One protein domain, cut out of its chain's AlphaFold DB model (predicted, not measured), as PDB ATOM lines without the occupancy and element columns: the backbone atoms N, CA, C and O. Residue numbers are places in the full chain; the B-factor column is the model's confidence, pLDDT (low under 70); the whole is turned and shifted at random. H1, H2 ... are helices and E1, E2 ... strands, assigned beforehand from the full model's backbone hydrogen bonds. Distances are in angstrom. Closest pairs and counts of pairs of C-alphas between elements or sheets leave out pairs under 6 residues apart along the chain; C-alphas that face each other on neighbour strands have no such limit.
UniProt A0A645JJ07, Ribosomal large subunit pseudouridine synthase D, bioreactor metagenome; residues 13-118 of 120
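This is residues 13 to 118 of the 120 residues of the protein "Ribosomal large subunit pseudouridine synthase D" of bioreactor metagenome (UniProt A0A645JJ07). Three separate two-stranded hairpins and two short helices are joined by much loop: the long hairpin E1-E2 lies nearest the middle, and the hairpin E3-E4 reaches out towards one end of the longest axis. Helix H2 packs on E5 of the small hairpin E5-E6, and a long loop, residues 45 to 72, winds from H1 past the middle to E3. The printed part has 106 residues, with two named helices and six named strands in the order E1 E2 H1 E3 E4 H2 E5 E6; the sheets E1 - E2, E3 - E4 and E5 - E6 are antiparallel. The class is mixed, helices and strands, with under half of the residues in named elements. The whole is compact, with a radius of gyration of the C-alphas of 15.0 A and spans of 47 by 33 by 23 A.

E1, residues 13 to 20, and E2, residues 23 to 30, form a hairpin, antiparallel at 163 degrees, with N 15 and O 27 at 2.9 A and N 25 and O 18 at 2.8 A, within hydrogen-bond range. E1 bends by 59 degrees at residue 17. The closest C-alphas of E2 and H1, residues 37 to 44, are those of Val 28 and Ile 38, 7.9 A apart. E3, residues 73 to 77, and E4, residues 84 to 88, form a hairpin, antiparallel at 165 degrees, with N 74 and O 87 at 2.9 A, within hydrogen-bond range. The closest C-alphas of H2, residues 93 to 101, and E5, residues 104 to 106, are those of Ile 96 and Trp 106, 6.3 A apart. E5 and E6, residues 115 to 117, form a hairpin, antiparallel at 149 degrees, with N 105 and O 116 within hydrogen-bond range at 3.1 A. E1 and E6 are only just apart, with their closest C-alphas at 8.4 A. H1 and H2 are apart, and so are E2 and E3. In H1 and H2 every O i to N i+4 pair is within hydrogen-bond range.

E1 begins at C-alpha 13, (38.500, 40.768, -51.225), and is 20.3 A long; E2 is 20.7 A. H1 is 10.5 A, E3 14.0 A and E4 13.7 A long, with C-alpha 84 at (31.810, 24.789, -64.397). H2 is 12.2 A, E5 6.7 A and E6 6.8 A long; E6 ends at C-alpha 117, (23.826, 32.272, -33.267).

The C-alphas farthest apart are those of Gln 21 and Val 80, 47.2 A. The printed part has no cut. The link from H1 to E3, 28 residues, is long. The mean pLDDT of the printed part is 87.8, and residues 109 to 118 are under 70.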
ATOM      1  N   ASP A  13      39.699  40.102 -51.730       96.31
ATOM      2  CA  ASP A  13      38.500  40.768 -51.225       96.31
ATOM      3  C   ASP A  13      38.021  39.987 -49.991       96.31
ATOM      4  O   ASP A  13      38.197  38.767 -49.930       96.31
ATOM      5  N   TYR A  14      37.451  40.661 -48.995       95.69
ATOM      6  CA  TYR A  14      36.922  39.999 -47.804       95.69
ATOM      7  C   TYR A  14      35.556  40.551 -47.410       95.69
ATOM      8  O   TYR A  14      35.228  41.705 -47.679       95.69
ATOM      9  N   GLU A  15      34.779  39.698 -46.759       93.50
ATOM     10  CA  GLU A  15      33.466  39.979 -46.197       93.50
ATOM     11  C   GLU A  15      33.487  39.529 -44.735       93.50
ATOM     12  O   GLU A  15      33.915  38.410 -44.435       93.50
ATOM     13  N   VAL A  16      33.064  40.406 -43.826       93.38
ATOM     14  CA  VAL A  16      32.891  40.054 -42.415       93.38
ATOM     15  C   VAL A  16      31.597  39.262 -42.305       93.38
ATOM     16  O   VAL A  16      30.523  39.816 -42.520       93.38
ATOM     17  N   LEU A  17      31.704  37.970 -42.005       90.12
ATOM     18  CA  LEU A  17      30.536  37.124 -41.767       90.12
ATOM     19  C   LEU A  17      30.016  37.325 -40.351       90.12
ATOM     20  O   LEU A  17      28.811  37.404 -40.145       90.12
ATOM     21  N   LEU A  18      30.932  37.402 -39.383       87.38
ATOM     22  CA  LEU A  18      30.627  37.554 -37.966       87.38
ATOM     23  C   LEU A  18      31.700  38.392 -37.280       87.38
ATOM     24  O   LEU A  18      32.881  38.266 -37.603       87.38
ATOM     25  N   SER A  19      31.284  39.153 -36.272       89.12
ATOM     26  CA  SER A  19      32.176  39.870 -35.362       89.12
ATOM     27  C   SER A  19      31.926  39.423 -33.931       89.12
ATOM     28  O   SER A  19      30.785  39.426 -33.467       89.12
ATOM     29  N   PHE A  20      32.989  39.059 -33.217       84.25
ATOM     30  CA  PHE A  20      32.919  38.622 -31.828       84.25
ATOM     31  C   PHE A  20      34.092  39.173 -31.018       84.25
ATOM     32  O   PHE A  20      35.229  38.732 -31.166       84.25
ATOM     33  N   GLN A  21      33.801  40.096 -30.096       84.44
ATOM     34  CA  GLN A  21      34.759  40.698 -29.157       84.44
ATOM     35  C   GLN A  21      36.077  41.165 -29.805       84.44
ATOM     36  O   GLN A  21      36.203  42.321 -30.198       84.44
ATOM     37  N   HIS A  22      37.077  40.283 -29.858       84.25
ATOM     38  CA  HIS A  22      38.430  40.558 -30.330       84.25
ATOM     39  C   HIS A  22      38.806  39.802 -31.613       84.25
ATOM     40  O   HIS A  22      39.991  39.735 -31.942       84.25
ATOM     41  N   MET A  23      37.833  39.221 -32.314       89.06
ATOM     42  CA  MET A  23      38.040  38.534 -33.585       89.06
ATOM     43  C   MET A  23      36.840  38.691 -34.517       89.06
ATOM     44  O   MET A  23      35.712  38.897 -34.073       89.06
ATOM     45  N   ASP A  24      37.093  38.484 -35.803       91.69
ATOM     46  CA  ASP A  24      36.066  38.419 -36.834       91.69
ATOM     47  C   ASP A  24      36.215  37.120 -37.628       91.69
ATOM     48  O   ASP A  24      37.329  36.681 -37.932       91.69
ATOM     49  N   LEU A  25      35.085  36.525 -38.010       92.50
ATOM     50  CA  LEU A  25      35.060  35.472 -39.014       92.50
ATOM     51  C   LEU A  25      34.918  36.117 -40.387       92.50
ATOM     52  O   LEU A  25      33.917  36.774 -40.681       92.50
ATOM     53  N   LEU A  26      35.911  35.895 -41.242       94.00
ATOM     54  CA  LEU A  26      35.959  36.484 -42.572       94.00
ATOM     55  C   LEU A  26      35.784  35.424 -43.654       94.00
ATOM     56  O   LEU A  26      36.435  34.379 -43.642       94.00
ATOM     57  N   LYS A  27      34.991  35.759 -44.667       94.25
ATOM     58  CA  LYS A  27      35.023  35.096 -45.969       94.25
ATOM     59  C   LYS A  27      35.979  35.859 -46.865       94.25
ATOM     60  O   LYS A  27      35.787  37.045 -47.109       94.25
ATOM     61  N   VAL A  28      37.000  35.179 -47.372       95.62
ATOM     62  CA  VAL A  28      38.031  35.797 -48.214       95.62
ATOM     63  C   VAL A  28      37.972  35.214 -49.620       95.62
ATOM     64  O   VAL A  28      38.097  34.006 -49.802       95.62
ATOM     65  N   GLN A  29      37.823  36.080 -50.621       95.44
ATOM     66  CA  GLN A  29      37.899  35.733 -52.036       95.44
ATOM     67  C   GLN A  29      39.271  36.127 -52.591       95.44
ATOM     68  O   GLN A  29      39.669  37.294 -52.566       95.44
ATOM     69  N   LEU A  30      39.995  35.146 -53.125       95.00
ATOM     70  CA  LEU A  30      41.285  35.369 -53.769       95.00
ATOM     71  C   LEU A  30      41.108  35.692 -55.255       95.00
ATOM     72  O   LEU A  30      40.446  34.951 -55.978       95.00
ATOM     73  N   HIS A  31      41.769  36.761 -55.704       94.25
ATOM     74  CA  HIS A  31      41.943  37.103 -57.127       94.25
ATOM     75  C   HIS A  31      43.367  36.808 -57.620       94.25
ATOM     76  O   HIS A  31      43.654  36.818 -58.814       94.25
ATOM     77  N   SER A  32      44.270  36.511 -56.686       93.62
ATOM     78  CA  SER A  32      45.650  36.091 -56.917       93.62
ATOM     79  C   SER A  32      46.076  35.073 -55.853       93.62
ATOM     80  O   SER A  32      45.488  35.018 -54.776       93.62
ATOM     81  N   GLY A  33      47.114  34.278 -56.133       92.50
ATOM     82  CA  GLY A  33      47.587  33.202 -55.248       92.50
ATOM     83  C   GLY A  33      49.039  33.361 -54.796       92.50
ATOM     84  O   GLY A  33      49.863  32.489 -55.062       92.50
ATOM     85  N   ARG A  34      49.407  34.487 -54.172       94.38
ATOM     86  CA  ARG A  34      50.777  34.678 -53.652       94.38
ATOM     87  C   ARG A  34      50.994  33.897 -52.352       94.38
ATOM     88  O   ARG A  34      50.072  33.671 -51.570       94.38
ATOM     89  N   THR A  35      52.240  33.509 -52.085       93.62
ATOM     90  CA  THR A  35      52.609  32.809 -50.847       93.62
ATOM     91  C   THR A  35      52.221  33.635 -49.619       93.62
ATOM     92  O   THR A  35      52.599  34.801 -49.510       93.62
ATOM     93  N   HIS A  36      51.482  33.016 -48.694       94.25
ATOM     94  CA  HIS A  36      50.973  33.632 -47.459       94.25
ATOM     95  C   HIS A  36      50.073  34.864 -47.682       94.25
ATOM     96  O   HIS A  36      49.896  35.644 -46.752       94.25
ATOM     97  N   GLN A  37      49.496  35.049 -48.877       95.38
ATOM     98  CA  GLN A  37      48.791  36.281 -49.250       95.38
ATOM     99  C   GLN A  37      47.746  36.724 -48.217       95.38
ATOM    100  O   GLN A  37      47.820  37.851 -47.740       95.38
ATOM    101  N   ILE A  38      46.820  35.837 -47.831       96.12
ATOM    102  CA  ILE A  38      45.773  36.162 -46.846       96.12
ATOM    103  C   ILE A  38      46.406  36.577 -45.519       96.12
ATOM    104  O   ILE A  38      46.114  37.650 -45.013       96.12
ATOM    105  N   ARG A  39      47.335  35.773 -44.999       95.94
ATOM    106  CA  ARG A  39      48.002  36.013 -43.712       95.94
ATOM    107  C   ARG A  39      48.695  37.376 -43.664       95.94
ATOM    108  O   ARG A  39      48.531  38.121 -42.707       95.94
ATOM    109  N   VAL A  40      49.415  37.726 -44.732       95.19
ATOM    110  CA  VAL A  40      50.123  39.008 -44.855       95.19
ATOM    111  C   VAL A  40      49.150  40.177 -45.000       95.19
ATOM    112  O   VAL A  40      49.349  41.199 -44.353       95.19
ATOM    113  N   HIS A  41      48.107  40.046 -45.828       95.56
ATOM    114  CA  HIS A  41      47.099  41.099 -45.999       95.56
ATOM    115  C   HIS A  41      46.359  41.377 -44.688       95.56
ATOM    116  O   HIS A  41      46.210  42.527 -44.292       95.56
ATOM    117  N   MET A  42      45.945  40.320 -43.994       95.75
ATOM    118  CA  MET A  42      45.197  40.412 -42.744       95.75
ATOM    119  C   MET A  42      46.056  41.019 -41.626       95.75
ATOM    120  O   MET A  42      45.620  41.953 -40.953       95.75
ATOM    121  N   ALA A  43      47.325  40.614 -41.511       94.50
ATOM    122  CA  ALA A  43      48.270  41.255 -40.595       94.50
ATOM    123  C   ALA A  43      48.531  42.732 -40.942       94.50
ATOM    124  O   ALA A  43      48.578  43.570 -40.046       94.50
ATOM    125  N   TYR A  44      48.648  43.075 -42.230       93.31
ATOM    126  CA  TYR A  44      48.808  44.462 -42.683       93.31
ATOM    127  C   TYR A  44      47.602  45.344 -42.319       93.31
ATOM    128  O   TYR A  44      47.775  46.504 -41.955       93.31
ATOM    129  N   CYS A  45      46.391  44.785 -42.340       92.19
ATOM    130  CA  CYS A  45      45.169  45.456 -41.893       92.19
ATOM    131  C   CYS A  45      44.992  45.476 -40.359       92.19
ATOM    132  O   CYS A  45      43.904  45.799 -39.882       92.19
ATOM    133  N   ASN A  46      46.017  45.119 -39.574       91.81
ATOM    134  CA  ASN A  46      45.958  44.954 -38.114       91.81
ATOM    135  C   ASN A  46      44.921  43.921 -37.623       91.81
ATOM    136  O   ASN A  46      44.505  43.972 -36.468       91.81
ATOM    137  N   HIS A  47      44.535  42.967 -38.473       93.56
ATOM    138  CA  HIS A  47      43.610  41.874 -38.152       93.56
ATOM    139  C   HIS A  47      44.253  40.520 -38.497       93.56
ATOM    140  O   HIS A  47      43.778  39.837 -39.396       93.56
ATOM    141  N   PRO A  48      45.381  40.131 -37.872       94.81
ATOM    142  CA  PRO A  48      46.086  38.906 -38.240       94.81
ATOM    143  C   PRO A  48      45.247  37.646 -37.981       94.81
ATOM    144  O   PRO A  48      44.391  37.615 -37.099       94.81
ATOM    145  N   VAL A  49      45.541  36.581 -38.731       94.38
ATOM    146  CA  VAL A  49      44.856  35.287 -38.594       94.38
ATOM    147  C   VAL A  49      45.147  34.677 -37.219       94.38
ATOM    148  O   VAL A  49      46.304  34.593 -36.801       94.38
ATOM    149  N   VAL A  50      44.102  34.222 -36.525       91.88
ATOM    150  CA  VAL A  50      44.221  33.548 -35.223       91.88
ATOM    151  C   VAL A  50      45.046  32.263 -35.373       91.88
ATOM    152  O   VAL A  50      44.900  31.544 -36.359       91.88
ATOM    153  N   GLY A  51      45.949  31.992 -34.428       91.06
ATOM    154  CA  GLY A  51      46.835  30.820 -34.471       91.06
ATOM    155  C   GLY A  51      47.996  30.918 -35.476       91.06
ATOM    156  O   GLY A  51      48.757  29.965 -35.645       91.06
ATOM    157  N   ASP A  52      48.178  32.060 -36.150       93.06
ATOM    158  CA  ASP A  52      49.318  32.292 -37.040       93.06
ATOM    159  C   ASP A  52      50.607  32.583 -36.250       93.06
ATOM    160  O   ASP A  52      50.810  33.681 -35.743       93.06
ATOM    161  N   LEU A  53      51.530  31.619 -36.211       89.81
ATOM    162  CA  LEU A  53      52.803  31.748 -35.486       89.81
ATOM    163  C   LEU A  53      53.804  32.751 -36.096       89.81
ATOM    164  O   LEU A  53      54.796  33.076 -35.451       89.81
ATOM    165  N   LEU A  54      53.604  33.194 -37.343       91.00
ATOM    166  CA  LEU A  54      54.562  34.049 -38.058       91.00
ATOM    167  C   LEU A  54      54.104  35.506 -38.154       91.00
ATOM    168  O   LEU A  54      54.927  36.409 -38.024       91.00
ATOM    169  N   TYR A  55      52.820  35.731 -38.439       91.69
ATOM    170  CA  TYR A  55      52.249  37.075 -38.603       91.69
ATOM    171  C   TYR A  55      51.212  37.426 -37.528       91.69
ATOM    172  O   TYR A  55      50.694  38.543 -37.529       91.69
ATOM    173  N   GLY A  56      50.892  36.489 -36.633       86.88
ATOM    174  CA  GLY A  56      50.001  36.708 -35.500       86.88
ATOM    175  C   GLY A  56      50.614  37.613 -34.440       86.88
ATOM    176  O   GLY A  56      51.830  37.685 -34.271       86.88
ATOM    177  N   THR A  57      49.747  38.311 -33.710       81.94
ATOM    178  CA  THR A  57      50.137  39.216 -32.616       81.94
ATOM    179  C   THR A  57      49.700  38.717 -31.244       81.94
ATOM    180  O   THR A  57      50.108  39.285 -30.233       81.94
ATOM    181  N   ARG A  58      48.869  37.671 -31.193       79.38
ATOM    182  CA  ARG A  58      48.300  37.113 -29.965       79.38
ATOM    183  C   ARG A  58      48.645  35.631 -29.840       79.38
ATOM    184  O   ARG A  58      48.741  34.956 -30.870       79.38
ATOM    185  N   PRO A  59      48.833  35.127 -28.608       75.12
ATOM    186  CA  PRO A  59      48.919  33.695 -28.373       75.12
ATOM    187  C   PRO A  59      47.644  32.995 -28.856       75.12
ATOM    188  O   PRO A  59      46.575  33.597 -28.975       75.12
ATOM    189  N   ASN A  60      47.784  31.716 -29.185       78.94
ATOM    190  CA  ASN A  60      46.650  30.887 -29.551       78.94
ATOM    191  C   ASN A  60      45.880  30.499 -28.284       78.94
ATOM    192  O   ASN A  60      46.142  29.459 -27.688       78.94
ATOM    193  N   ASP A  61      44.965  31.372 -27.870       77.12
ATOM    194  CA  ASP A  61      44.098  31.162 -26.703       77.12
ATOM    195  C   ASP A  61      42.932  30.198 -27.001       77.12
ATOM    196  O   ASP A  61      42.102  29.918 -26.137       77.12
ATOM    197  N   TYR A  62      42.875  29.681 -28.229       77.88
ATOM    198  CA  TYR A  62      41.882  28.730 -28.709       77.88
ATOM    199  C   TYR A  62      42.560  27.381 -28.960       77.88
ATOM    200  O   TYR A  62      43.745  27.320 -29.281       77.88
ATOM    201  N   SER A  63      41.817  26.279 -28.865       79.00
ATOM    202  CA  SER A  63      42.329  24.921 -29.122       79.00
ATOM    203  C   SER A  63      42.649  24.647 -30.606       79.00
ATOM    204  O   SER A  63      42.632  23.498 -31.042       79.00
ATOM    205  N   LEU A  64      42.940  25.685 -31.396       85.19
ATOM    206  CA  LEU A  64      43.312  25.575 -32.802       85.19
ATOM    207  C   LEU A  64      44.646  24.841 -32.940       85.19
ATOM    208  O   LEU A  64      45.620  25.154 -32.255       85.19
ATOM    209  N   LEU A  65      44.732  23.916 -33.891       84.31
ATOM    210  CA  LEU A  65      45.967  23.187 -34.187       84.31
ATOM    211  C   LEU A  65      46.906  23.976 -35.119       84.31
ATOM    212  O   LEU A  65      48.008  23.524 -35.432       84.31
ATOM    213  N   GLY A  66      46.490  25.167 -35.555       88.12
ATOM    214  CA  GLY A  66      47.272  26.061 -36.397       88.12
ATOM    215  C   GLY A  66      46.524  27.349 -36.738       88.12
ATOM    216  O   GLY A  66      45.727  27.855 -35.955       88.12
ATOM    217  N   GLN A  67      46.795  27.885 -37.927       92.69
ATOM    218  CA  GLN A  67      46.111  29.073 -38.438       92.69
ATOM    219  C   GLN A  67      44.614  28.796 -38.662       92.69
ATOM    220  O   GLN A  67      44.265  27.852 -39.370       92.69
ATOM    221  N   ALA A  68      43.744  29.668 -38.148       92.94
ATOM    222  CA  ALA A  68      42.309  29.694 -38.440       92.94
ATOM    223  C   ALA A  68      42.057  30.179 -39.880       92.94
ATOM    224  O   ALA A  68      41.506  31.250 -40.128       92.94
ATOM    225  N   LEU A  69      42.525  29.402 -40.857       94.62
ATOM    226  CA  LEU A  69      42.376  29.674 -42.277       94.62
ATOM    227  C   LEU A  69      42.035  28.382 -43.011       94.62
ATOM    228  O   LEU A  69      42.863  27.476 -43.099       94.62
ATOM    229  N   HIS A  70      40.837  28.343 -43.588       94.81
ATOM    230  CA  HIS A  70      40.295  27.165 -44.254       94.81
ATOM    231  C   HIS A  70      39.857  27.479 -45.687       94.81
ATOM    232  O   HIS A  70      39.203  28.489 -45.949       94.81
ATOM    233  N   ALA A  71      40.210  26.602 -46.626       94.44
ATOM    234  CA  ALA A  71      39.781  26.706 -48.016       94.44
ATOM    235  C   ALA A  71      38.400  26.056 -48.176       94.44
ATOM    236  O   ALA A  71      38.290  24.895 -48.561       94.44
ATOM    237  N   TYR A  72      37.350  26.817 -47.864       93.12
ATOM    238  CA  TYR A  72      35.981  26.299 -47.839       93.12
ATOM    239  C   TYR A  72      35.420  25.965 -49.228       93.12
ATOM    240  O   TYR A  72      34.794  24.925 -49.398       93.12
ATOM    241  N   ARG A  73      35.634  26.834 -50.225       92.38
ATOM    242  CA  ARG A  73      35.057  26.684 -51.569       92.38
ATOM    243  C   ARG A  73      36.103  26.888 -52.652       92.38
ATOM    244  O   ARG A  73      36.879  27.843 -52.606       92.38
ATOM    245  N   PHE A  74      36.073  26.019 -53.654       93.56
ATOM    246  CA  PHE A  74      36.925  26.091 -54.833       93.56
ATOM    247  C   PHE A  74      36.102  25.814 -56.088       93.56
ATOM    248  O   PHE A  74      35.420  24.794 -56.177       93.56
ATOM    249  N   SER A  75      36.175  26.709 -57.067       93.44
ATOM    250  CA  SER A  75      35.474  26.550 -58.336       93.44
ATOM    251  C   SER A  75      36.366  26.918 -59.510       93.44
ATOM    252  O   SER A  75      37.210  27.814 -59.432       93.44
ATOM    253  N   PHE A  76      36.217  26.170 -60.600       94.62
ATOM    254  CA  PHE A  76      36.968  26.391 -61.826       94.62
ATOM    255  C   PHE A  76      36.242  25.803 -63.032       94.62
ATOM    256  O   PHE A  76      35.401  24.908 -62.928       94.62
ATOM    257  N   ARG A  77      36.611  26.288 -64.217       96.56
ATOM    258  CA  ARG A  77      36.157  25.707 -65.477       96.56
ATOM    259  C   ARG A  77      37.004  24.482 -65.800       96.56
ATOM    260  O   ARG A  77      38.220  24.605 -65.949       96.56
ATOM    261  N   HIS A  78      36.379  23.316 -65.927       96.50
ATOM    262  CA  HIS A  78      37.087  22.080 -66.241       96.50
ATOM    263  C   HIS A  78      37.874  22.235 -67.560       96.50
ATOM    264  O   HIS A  78      37.281  22.612 -68.574       96.50
ATOM    265  N   PRO A  79      39.184  21.920 -67.593       95.94
ATOM    266  CA  PRO A  79      40.063  22.285 -68.709       95.94
ATOM    267  C   PRO A  79      39.732  21.564 -70.022       95.94
ATOM    268  O   PRO A  79      40.005  22.098 -71.090       95.94
ATOM    269  N   VAL A  80      39.141  20.365 -69.949       97.25
ATOM    270  CA  VAL A  80      38.751  19.578 -71.136       97.25
ATOM    271  C   VAL A  80      37.287  19.808 -71.519       97.25
ATOM    272  O   VAL A  80      36.996  20.263 -72.617       97.25
ATOM    273  N   THR A  81      36.349  19.507 -70.616       97.00
ATOM    274  CA  THR A  81      34.902  19.598 -70.885       97.00
ATOM    275  C   THR A  81      34.345  21.024 -70.900       97.00
ATOM    276  O   THR A  81      33.248  21.238 -71.405       97.00
ATOM    277  N   GLY A  82      35.049  22.006 -70.329       96.44
ATOM    278  CA  GLY A  82      34.579  23.388 -70.243       96.44
ATOM    279  C   GLY A  82      33.413  23.616 -69.273       96.44
ATOM    280  O   GLY A  82      32.926  24.745 -69.201       96.44
ATOM    281  N   ILE A  83      32.978  22.583 -68.544       97.06
ATOM    282  CA  ILE A  83      31.897  22.645 -67.553       97.06
ATOM    283  C   ILE A  83      32.395  23.378 -66.305       97.06
ATOM    284  O   ILE A  83      33.557  23.241 -65.916       97.06
ATOM    285  N   TRP A  84      31.523  24.169 -65.685       96.56
ATOM    286  CA  TRP A  84      31.810  24.789 -64.397       96.56
ATOM    287  C   TRP A  84      31.746  23.743 -63.284       96.56
ATOM    288  O   TRP A  84      30.727  23.071 -63.137       96.56
ATOM    289  N   LEU A  85      32.831  23.592 -62.527       95.31
ATOM    290  CA  LEU A  85      32.902  22.700 -61.375       95.31
ATOM    291  C   LEU A  85      33.060  23.514 -60.098       95.31
ATOM    292  O   LEU A  85      33.809  24.491 -60.066       95.31
ATOM    293  N   GLU A  86      32.388  23.066 -59.045       94.50
ATOM    294  CA  GLU A  86      32.451  23.655 -57.717       94.50
ATOM    295  C   GLU A  86      32.587  22.552 -56.671       94.50
ATOM    296  O   GLU A  86      31.923  21.518 -56.745       94.50
ATOM    297  N   PHE A  87      33.479  22.784 -55.716       92.44
ATOM    298  CA  PHE A  87      33.785  21.889 -54.614       92.44
ATOM    299  C   PHE A  87      33.722  22.680 -53.314       92.44
ATOM    300  O   PHE A  87      34.210  23.814 -53.245       92.44
ATOM    301  N   THR A  88      33.172  22.056 -52.278       91.69
ATOM    302  CA  THR A  88      33.189  22.573 -50.912       91.69
ATOM    303  C   THR A  88      33.858  21.574 -49.977       91.69
ATOM    304  O   THR A  88      33.842  20.363 -50.211       91.69
ATOM    305  N   ALA A  89      34.478  22.090 -48.923       91.31
ATOM    306  CA  ALA A  89      35.041  21.304 -47.840       91.31
ATOM    307  C   ALA A  89      34.640  21.954 -46.520       91.31
ATOM    308  O   ALA A  89      34.900  23.141 -46.320       91.31
ATOM    309  N   ASP A  90      34.027  21.192 -45.618       90.94
ATOM    310  CA  ASP A  90      33.722  21.690 -44.276       90.94
ATOM    311  C   ASP A  90      35.022  22.042 -43.521       90.94
ATOM    312  O   ASP A  90      36.053  21.396 -43.756       90.94
ATOM    313  N   PRO A  91      35.007  23.062 -42.642       90.69
ATOM    314  CA  PRO A  91      36.142  23.388 -41.791       90.69
ATOM    315  C   PRO A  91      36.569  22.201 -40.917       90.69
ATOM    316  O   PRO A  91      35.743  21.347 -40.580       90.69
ATOM    317  N   PRO A  92      37.852  22.133 -40.530       91.75
ATOM    318  CA  PRO A  92      38.312  21.128 -39.584       91.75
ATOM    319  C   PRO A  92      37.673  21.333 -38.201       91.75
ATOM    320  O   PRO A  92      37.192  22.416 -37.865       91.75
ATOM    321  N   GLN A  93      37.668  20.266 -37.402       90.38
ATOM    322  CA  GLN A  93      36.951  20.212 -36.128       90.38
ATOM    323  C   GLN A  93      37.421  21.277 -35.123       90.38
ATOM    324  O   GLN A  93      36.596  21.880 -34.451       90.38
ATOM    325  N   ASP A  94      38.720  21.565 -35.065       90.44
ATOM    326  CA  ASP A  94      39.299  22.592 -34.190       90.44
ATOM    327  C   ASP A  94      38.821  24.012 -34.545       90.44
ATOM    328  O   ASP A  94      38.605  24.855 -33.668       90.44
ATOM    329  N   PHE A  95      38.597  24.277 -35.835       91.12
ATOM    330  CA  PHE A  95      37.974  25.512 -36.303       91.12
ATOM    331  C   PHE A  95      36.519  25.583 -35.826       91.12
ATOM    332  O   PHE A  95      36.106  26.601 -35.272       91.12
ATOM    333  N   ILE A  96      35.750  24.506 -36.012       90.44
ATOM    334  CA  ILE A  96      34.337  24.441 -35.604       90.44
ATOM    335  C   ILE A  96      34.200  24.638 -34.090       90.44
ATOM    336  O   ILE A  96      33.424  25.484 -33.664       90.44
ATOM    337  N   GLU A  97      35.004  23.946 -33.283       89.12
ATOM    338  CA  GLU A  97      35.017  24.097 -31.821       89.12
ATOM    339  C   GLU A  97      35.337  25.535 -31.395       89.12
ATOM    340  O   GLU A  97      34.758  26.063 -30.446       89.12
ATOM    341  N   THR A  98      36.225  26.211 -32.128       88.12
ATOM    342  CA  THR A  98      36.520  27.628 -31.887       88.12
ATOM    343  C   THR A  98      35.303  28.510 -32.167       88.12
ATOM    344  O   THR A  98      35.022  29.403 -31.370       88.12
ATOM    345  N   LEU A  99      34.558  28.253 -33.250       88.06
ATOM    346  CA  LEU A  99      33.300  28.952 -33.550       88.06
ATOM    347  C   LEU A  99      32.236  28.697 -32.473       88.06
ATOM    348  O   LEU A  99      31.561  29.626 -32.034       88.06
ATOM    349  N   GLU A 100      32.122  27.465 -31.986       88.19
ATOM    350  CA  GLU A 100      31.172  27.118 -30.925       88.19
ATOM    351  C   GLU A 100      31.518  27.814 -29.605       88.19
ATOM    352  O   GLU A 100      30.631  28.366 -28.951       88.19
ATOM    353  N   HIS A 101      32.806  27.900 -29.253       84.81
ATOM    354  CA  HIS A 101      33.269  28.660 -28.087       84.81
ATOM    355  C   HIS A 101      32.919  30.150 -28.150       84.81
ATOM    356  O   HIS A 101      32.703  30.767 -27.107       84.81
ATOM    357  N   ILE A 102      32.846  30.731 -29.350       84.25
ATOM    358  CA  ILE A 102      32.421  32.124 -29.537       84.25
ATOM    359  C   ILE A 102      30.906  32.266 -29.776       84.25
ATOM    360  O   ILE A 102      30.427  33.362 -30.063       84.25
ATOM    361  N   GLY A 103      30.133  31.189 -29.583       83.44
ATOM    362  CA  GLY A 103      28.667  31.198 -29.572       83.44
ATOM    363  C   GLY A 103      27.999  30.925 -30.922       83.44
ATOM    364  O   GLY A 103      26.834  31.298 -31.102       83.44
ATOM    365  N   PHE A 104      28.710  30.289 -31.857       83.19
ATOM    366  CA  PHE A 104      28.236  30.029 -33.217       83.19
ATOM    367  C   PHE A 104      28.289  28.556 -33.591       83.19
ATOM    368  O   PHE A 104      29.304  27.894 -33.403       83.19
ATOM    369  N   THR A 105      27.217  28.057 -34.204       84.50
ATOM    370  CA  THR A 105      27.185  26.686 -34.723       84.50
ATOM    371  C   THR A 105      27.471  26.668 -36.217       84.50
ATOM    372  O   THR A 105      26.849  27.398 -36.993       84.50
ATOM    373  N   TRP A 106      28.392  25.788 -36.618       82.88
ATOM    374  CA  TRP A 106      28.601  25.424 -38.015       82.88
ATOM    375  C   TRP A 106      27.586  24.364 -38.449       82.88
ATOM    376  O   TRP A 106      27.514  23.289 -37.851       82.88
ATOM    377  N   THR A 107      26.848  24.624 -39.528       80.50
ATOM    378  CA  THR A 107      25.944  23.626 -40.113       80.50
ATOM    379  C   THR A 107      26.618  22.937 -41.294       80.50
ATOM    380  O   THR A 107      26.995  23.564 -42.282       80.50
ATOM    381  N   LYS A 108      26.777  21.615 -41.201       71.25
ATOM    382  CA  LYS A 108      27.420  20.810 -42.244       71.25
ATOM    383  C   LYS A 108      26.568  20.737 -43.515       71.25
ATOM    384  O   LYS A 108      25.366  20.501 -43.435       71.25
ATOM    385  N   GLY A 109      27.209  20.804 -44.683       62.62
ATOM    386  CA  GLY A 109      26.577  20.425 -45.955       62.62
ATOM    387  C   GLY A 109      25.653  21.474 -46.577       62.62
ATOM    388  O   GLY A 109      24.909  21.150 -47.502       62.62
ATOM    389  N   VAL A 110      25.713  22.717 -46.105       59.59
ATOM    390  CA  VAL A 110      25.010  23.838 -46.730       59.59
ATOM    391  C   VAL A 110      25.939  24.477 -47.767       59.59
ATOM    392  O   VAL A 110      27.128  24.654 -47.508       59.59
ATOM    393  N   SER A 111      25.436  24.748 -48.977       54.47
ATOM    394  CA  SER A 111      26.217  25.374 -50.064       54.47
ATOM    395  C   SER A 111      26.485  26.863 -49.827       54.47
ATOM    396  O   SER A 111      27.386  27.451 -50.432       54.47
ATOM    397  N   GLU A 112      25.685  27.472 -48.956       60.41
ATOM    398  CA  GLU A 112      25.894  28.808 -48.422       60.41
ATOM    399  C   GLU A 112      26.445  28.689 -46.998       60.41
ATOM    400  O   GLU A 112      26.159  27.730 -46.286       60.41
ATOM    401  N   LEU A 113      27.302  29.636 -46.613       62.28
ATOM    402  CA  LEU A 113      27.875  29.718 -45.270       62.28
ATOM    403  C   LEU A 113      26.769  30.110 -44.278       62.28
ATOM    404  O   LEU A 113      26.667  31.274 -43.902       62.28
ATOM    405  N   ASP A 114      25.943  29.144 -43.886       60.50
ATOM    406  CA  ASP A 114      24.867  29.336 -42.916       60.50
ATOM    407  C   ASP A 114      25.412  29.181 -41.494       60.50
ATOM    408  O   ASP A 114      25.677  28.080 -40.999       60.50
ATOM    409  N   LEU A 115      25.606  30.327 -40.844       59.50
ATOM    410  CA  LEU A 115      26.024  30.439 -39.452       59.50
ATOM    411  C   LEU A 115      24.826  30.867 -38.609       59.50
ATOM    412  O   LEU A 115      24.170  31.869 -38.904       59.50
ATOM    413  N   HIS A 116      24.562  30.131 -37.534       66.38
ATOM    414  CA  HIS A 116      23.488  30.448 -36.597       66.38
ATOM    415  C   HIS A 116      24.070  30.823 -35.233       66.38
ATOM    416  O   HIS A 116      24.961  30.149 -34.711       66.38
ATOM    417  N   PHE A 117      23.555  31.909 -34.656       64.06
ATOM    418  CA  PHE A 117      23.826  32.272 -33.267       64.06
ATOM    419  C   PHE A 117      23.098  31.301 -32.334       64.06
ATOM    420  O   PHE A 117      21.913  31.033 -32.523       64.06
ATOM    421  N   ILE A 118      23.793  30.815 -31.304       58.00
ATOM    422  CA  ILE A 118      23.257  29.800 -30.382       58.00
ATOM    423  C   ILE A 118      22.317  30.404 -29.316       58.00
ATOM    424  O   ILE A 118      21.590  29.668 -28.657       58.00
TER     425      ILE A 118